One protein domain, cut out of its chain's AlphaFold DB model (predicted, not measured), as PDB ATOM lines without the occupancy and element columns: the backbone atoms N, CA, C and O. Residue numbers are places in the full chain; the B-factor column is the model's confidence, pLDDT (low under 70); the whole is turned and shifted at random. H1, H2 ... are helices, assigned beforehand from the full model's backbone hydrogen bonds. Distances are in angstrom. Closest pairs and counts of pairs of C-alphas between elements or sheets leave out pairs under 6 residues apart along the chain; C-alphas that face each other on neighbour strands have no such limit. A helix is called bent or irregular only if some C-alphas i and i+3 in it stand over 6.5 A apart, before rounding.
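This is residues 2 to 45 of the 148 residues of an uncharacterized protein of Monilinia vaccinii-corymbosi (UniProt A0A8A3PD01). With little regular structure, this is a long, narrow loop that runs out along residues 11 to 18 and folds back along residues 25 to 32, with two very short helices, H1 and H2, meeting at the end away from its tip. The printed part has 44 residues with two named helices, H1 then H2, and no named strand; its class is all helix, though the helices hold only 8 residues. It is loose, with a radius of gyration of the C-alphas of 12.1 A, and elongated, spanning 35 by 19 by 14 A.

H1, residues 3 to 6, begins at C-alpha 3 (44.131, -12.013, 238.140) and is irregular, but only just: C-alphas 3 and 6 are 6.7 A apart. H2, residues 39 to 42, measures 5.7 A and ends at C-alpha 42 (46.858, -15.231, 240.866).

H1 and H2 touch; their closest C-alphas, those of Gly 3 and Leu 42, are 5.0 A apart. Residues 15 to 16 pair antiparallel with residues 29 to 30. Both helices are too short for an O i to N i+4 pair, and in each the one O i to N i+3 pair is out of hydrogen-bond range.

The C-alphas farthest apart, those of Gly 24 and Leu 36, are 35.4 A apart. The printed part has no cut, and the long link from H1 to H2 has 32 residues. Mean pLDDT of the printed part is 91.4; residue 2 is under 70.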
ATOM      1  N   ALA A   2      44.754 -11.126 242.239       64.62
ATOM      2  CA  ALA A   2      45.525 -10.305 241.314       64.62
ATOM      3  C   ALA A   2      45.198 -10.558 239.832       64.62
ATOM      4  O   ALA A   2      45.478  -9.699 238.996       64.62
ATOM      5  N   GLY A   3      44.555 -11.688 239.504       73.50
ATOM      6  CA  GLY A   3      44.131 -12.013 238.140       73.50
ATOM      7  C   GLY A   3      45.273 -11.884 237.127       73.50
ATOM      8  O   GLY A   3      46.402 -12.297 237.380       73.50
ATOM      9  N   PHE A   4      45.002 -11.251 235.983       78.19
ATOM     10  CA  PHE A   4      45.997 -11.058 234.921       78.19
ATOM     11  C   PHE A   4      47.191 -10.174 235.317       78.19
ATOM     12  O   PHE A   4      48.217 -10.234 234.649       78.19
ATOM     13  N   ALA A   5      47.093  -9.367 236.381       84.00
ATOM     14  CA  ALA A   5      48.108  -8.358 236.701       84.00
ATOM     15  C   ALA A   5      49.467  -8.947 237.111       84.00
ATOM     16  O   ALA A   5      50.479  -8.260 237.012       84.00
ATOM     17  N   LEU A   6      49.497 -10.198 237.581       86.50
ATOM     18  CA  LEU A   6      50.735 -10.869 237.988       86.50
ATOM     19  C   LEU A   6      51.287 -11.830 236.928       86.50
ATOM     20  O   LEU A   6      52.411 -12.299 237.094       86.50
ATOM     21  N   GLN A   7      50.552 -12.108 235.847       88.62
ATOM     22  CA  GLN A   7      51.033 -13.004 234.791       88.62
ATOM     23  C   GLN A   7      52.239 -12.386 234.078       88.62
ATOM     24  O   GLN A   7      52.203 -11.225 233.673       88.62
ATOM     25  N   GLY A   8      53.320 -13.157 233.947       87.88
ATOM     26  CA  GLY A   8      54.597 -12.695 233.389       87.88
ATOM     27  C   GLY A   8      55.410 -11.754 234.289       87.88
ATOM     28  O   GLY A   8      56.453 -11.266 233.859       87.88
ATOM     29  N   SER A   9      54.960 -11.486 235.520       91.56
ATOM     30  CA  SER A   9      55.745 -10.743 236.515       91.56
ATOM     31  C   SER A   9      56.777 -11.642 237.210       91.56
ATOM     32  O   SER A   9      56.785 -12.856 237.032       91.56
ATOM     33  N   GLU A  10      57.605 -11.072 238.089       93.06
ATOM     34  CA  GLU A  10      58.540 -11.840 238.933       93.06
ATOM     35  C   GLU A  10      57.845 -12.833 239.886       93.06
ATOM     36  O   GLU A  10      58.488 -13.731 240.438       93.06
ATOM     37  N   LEU A  11      56.532 -12.669 240.083       92.38
ATOM     38  CA  LEU A  11      55.686 -13.520 240.918       92.38
ATOM     39  C   LEU A  11      55.011 -14.661 240.138       92.38
ATOM     40  O   LEU A  11      54.245 -15.430 240.723       92.38
ATOM     41  N   ASP A  12      55.304 -14.794 238.844       93.44
ATOM     42  CA  ASP A  12      54.865 -15.882 237.975       93.44
ATOM     43  C   ASP A  12      56.083 -16.705 237.537       93.44
ATOM     44  O   ASP A  12      57.113 -16.169 237.128       93.44
ATOM     45  N   TRP A  13      55.986 -18.030 237.624       94.25
ATOM     46  CA  TRP A  13      56.991 -18.925 237.053       94.25
ATOM     47  C   TRP A  13      57.042 -18.837 235.525       94.25
ATOM     48  O   TRP A  13      58.085 -19.149 234.953       94.25
ATOM     49  N   ALA A  14      55.939 -18.431 234.884       94.00
ATOM     50  CA  ALA A  14      55.817 -18.204 233.446       94.00
ATOM     51  C   ALA A  14      56.406 -19.355 232.609       94.00
ATOM     52  O   ALA A  14      57.174 -19.140 231.664       94.00
ATOM     53  N   TYR A  15      56.068 -20.599 232.970       95.38
ATOM     54  CA  TYR A  15      56.587 -21.783 232.291       95.38
ATOM     55  C   TYR A  15      56.283 -21.725 230.796       95.38
ATOM     56  O   TYR A  15      55.229 -21.257 230.381       95.38
ATOM     57  N   SER A  16      57.190 -22.232 229.972       96.69
ATOM     58  CA  SER A  16      56.975 -22.328 228.529       96.69
ATOM     59  C   SER A  16      56.838 -23.784 228.122       96.69
ATOM     60  O   SER A  16      57.630 -24.630 228.543       96.69
ATOM     61  N   THR A  17      55.843 -24.089 227.291       97.44
ATOM     62  CA  THR A  17      55.772 -25.405 226.652       97.44
ATOM     63  C   THR A  17      56.921 -25.578 225.660       97.44
ATOM     64  O   THR A  17      57.439 -24.612 225.101       97.44
ATOM     65  N   VAL A  18      57.270 -26.824 225.345       97.62
ATOM     66  CA  VAL A  18      58.002 -27.107 224.102       97.62
ATOM     67  C   VAL A  18      57.111 -26.799 222.881       97.62
ATOM     68  O   VAL A  18      55.881 -26.766 223.028       97.62
ATOM     69  N   PRO A  19      57.678 -26.581 221.678       98.00
ATOM     70  CA  PRO A  19      56.887 -26.466 220.455       98.00
ATOM     71  C   PRO A  19      56.001 -27.699 220.250       98.00
ATOM     72  O   PRO A  19      56.484 -28.830 220.301       98.00
ATOM     73  N   ASN A  20      54.705 -27.486 220.016       96.88
ATOM     74  CA  ASN A  20      53.743 -28.569 219.817       96.88
ATOM     75  C   ASN A  20      53.152 -28.525 218.392       96.88
ATOM     76  O   ASN A  20      52.449 -27.568 218.061       96.88
ATOM     77  N   PRO A  21      53.361 -29.551 217.546       97.75
ATOM     78  CA  PRO A  21      52.808 -29.588 216.190       97.75
ATOM     79  C   PRO A  21      51.283 -29.442 216.133       97.75
ATOM     80  O   PRO A  21      50.765 -28.778 215.237       97.75
ATOM     81  N   ASN A  22      50.564 -29.954 217.138       97.44
ATOM     82  CA  ASN A  22      49.100 -29.860 217.218       97.44
ATOM     83  C   ASN A  22      48.602 -28.428 217.465       97.44
ATOM     84  O   ASN A  22      47.414 -28.151 217.324       97.44
ATOM     85  N   THR A  23      49.493 -27.508 217.837       97.00
ATOM     86  CA  THR A  23      49.178 -26.086 218.014       97.00
ATOM     87  C   THR A  23      49.803 -25.212 216.928       97.00
ATOM     88  O   THR A  23      49.820 -23.991 217.090       97.00
ATOM     89  N   GLY A  24      50.307 -25.805 215.837       97.50
ATOM     90  CA  GLY A  24      51.073 -25.096 214.810       97.50
ATOM     91  C   GLY A  24      52.492 -24.756 215.266       97.50
ATOM     92  O   GLY A  24      53.007 -23.697 214.928       97.50
ATOM     93  N   ASN A  25      53.105 -25.626 216.079       97.75
ATOM     94  CA  ASN A  25      54.420 -25.432 216.702       97.75
ATOM     95  C   ASN A  25      54.512 -24.199 217.615       97.75
ATOM     96  O   ASN A  25      55.604 -23.684 217.855       97.75
ATOM     97  N   ARG A  26      53.384 -23.726 218.161       97.94
ATOM     98  CA  ARG A  26      53.393 -22.610 219.111       97.94
ATOM     99  C   ARG A  26      54.045 -23.024 220.427       97.94
ATOM    100  O   ARG A  26      53.782 -24.111 220.943       97.94
ATOM    101  N   ILE A  27      54.831 -22.105 220.978       97.31
ATOM    102  CA  ILE A  27      55.276 -22.117 222.372       97.31
ATOM    103  C   ILE A  27      54.252 -21.308 223.164       97.31
ATOM    104  O   ILE A  27      53.971 -20.161 222.821       97.31
ATOM    105  N   ILE A  28      53.651 -21.928 224.177       96.19
ATOM    106  CA  ILE A  28      52.594 -21.323 224.986       96.19
ATOM    107  C   ILE A  28      53.146 -21.081 226.388       96.19
ATOM    108  O   ILE A  28      53.704 -21.992 227.002       96.19
ATOM    109  N   THR A  29      52.970 -19.862 226.893       94.56
ATOM    110  CA  THR A  29      53.270 -19.528 228.286       94.56
ATOM    111  C   THR A  29      52.155 -20.052 229.187       94.56
ATOM    112  O   THR A  29      50.977 -19.778 228.960       94.56
ATOM    113  N   LEU A  30      52.535 -20.810 230.210       93.69
ATOM    114  CA  LEU A  30      51.673 -21.372 231.237       93.69
ATOM    115  C   LEU A  30      51.937 -20.624 232.552       93.69
ATOM    116  O   LEU A  30      52.993 -20.835 233.160       93.69
ATOM    117  N   PRO A  31      51.016 -19.751 232.994       91.69
ATOM    118  CA  PRO A  31      51.184 -19.031 234.246       91.69
ATOM    119  C   PRO A  31      51.108 -20.002 235.428       91.69
ATOM    120  O   PRO A  31      50.253 -20.892 235.466       91.69
ATOM    121  N   ALA A  32      51.995 -19.826 236.402       92.25
ATOM    122  CA  ALA A  32      51.987 -20.564 237.653       92.25
ATOM    123  C   ALA A  32      52.541 -19.696 238.784       92.25
ATOM    124  O   ALA A  32      53.634 -19.147 238.690       92.25
ATOM    125  N   ASP A  33      51.809 -19.605 239.889       90.50
ATOM    126  CA  ASP A  33      52.180 -18.752 241.016       90.50
ATOM    127  C   ASP A  33      53.522 -19.094 241.659       90.50
ATOM    128  O   ASP A  33      53.787 -20.233 242.057       90.50
ATOM    129  N   LYS A  34      54.309 -18.045 241.894       93.12
ATOM    130  CA  LYS A  34      55.542 -18.059 242.683       93.12
ATOM    131  C   LYS A  34      55.382 -17.246 243.976       93.12
ATOM    132  O   LYS A  34      56.245 -16.460 244.353       93.12
ATOM    133  N   THR A  35      54.253 -17.413 244.664       91.00
ATOM    134  CA  THR A  35      53.917 -16.663 245.888       91.00
ATOM    135  C   THR A  35      53.418 -17.568 247.013       91.00
ATOM    136  O   THR A  35      53.008 -18.710 246.789       91.00
ATOM    137  N   LEU A  36      53.436 -17.056 248.248       91.56
ATOM    138  CA  LEU A  36      52.768 -17.705 249.376       91.56
ATOM    139  C   LEU A  36      51.246 -17.653 249.167       91.56
ATOM    140  O   LEU A  36      50.682 -16.579 248.986       91.56
ATOM    141  N   GLY A  37      50.595 -18.815 249.204       89.50
ATOM    142  CA  GLY A  37      49.199 -18.996 248.785       89.50
ATOM    143  C   GLY A  37      49.074 -19.645 247.403       89.50
ATOM    144  O   GLY A  37      48.063 -20.281 247.118       89.50
ATOM    145  N   GLY A  38      50.126 -19.585 246.580       91.38
ATOM    146  CA  GLY A  38      50.167 -20.235 245.272       91.38
ATOM    147  C   GLY A  38      48.988 -19.822 244.389       91.38
ATOM    148  O   GLY A  38      48.549 -18.675 244.437       91.38
ATOM    149  N   GLY A  39      48.439 -20.792 243.650       89.56
ATOM    150  CA  GLY A  39      47.321 -20.633 242.707       89.56
ATOM    151  C   GLY A  39      46.177 -19.729 243.167       89.56
ATOM    152  O   GLY A  39      45.558 -19.045 242.358       89.56
ATOM    153  N   SER A  40      45.865 -19.707 244.468       89.44
ATOM    154  CA  SER A  40      44.748 -18.914 244.986       89.44
ATOM    155  C   SER A  40      44.972 -17.398 244.947       89.44
ATOM    156  O   SER A  40      44.015 -16.651 245.132       89.44
ATOM    157  N   VAL A  41      46.209 -16.931 244.745       87.44
ATOM    158  CA  VAL A  41      46.561 -15.500 244.713       87.44
ATOM    159  C   VAL A  41      46.418 -14.916 243.302       87.44
ATOM    160  O   VAL A  41      45.808 -13.848 243.142       87.44
ATOM    161  N   LEU A  42      46.939 -15.614 242.286       86.69
ATOM    162  CA  LEU A  42      46.858 -15.231 240.866       86.69
ATOM    163  C   LEU A  42      45.545 -15.618 240.189       86.69
ATOM    164  O   LEU A  42      45.237 -15.052 239.141       86.69
ATOM    165  N   ASN A  43      44.776 -16.569 240.731       88.12
ATOM    166  CA  ASN A  43      43.542 -16.998 240.072       88.12
ATOM    167  C   ASN A  43      42.528 -15.852 239.872       88.12
ATOM    168  O   ASN A  43      42.640 -14.740 240.394       88.12
ATOM    169  N   TYR A  44      41.486 -16.166 239.106       88.50
ATOM    170  CA  TYR A  44      40.406 -15.237 238.770       88.50
ATOM    171  C   TYR A  44      39.263 -15.224 239.790       88.50
ATOM    172  O   TYR A  44      38.204 -14.673 239.511       88.50
ATOM    173  N   GLY A  45      39.433 -15.882 240.935       89.62
ATOM    174  CA  GLY A  45      38.450 -15.897 242.012       89.62
ATOM    175  C   GLY A  45      37.211 -16.747 241.838       89.62
ATOM    176  O   GLY A  45      36.446 -16.848 242.790       89.62
TER     177      GLY A  45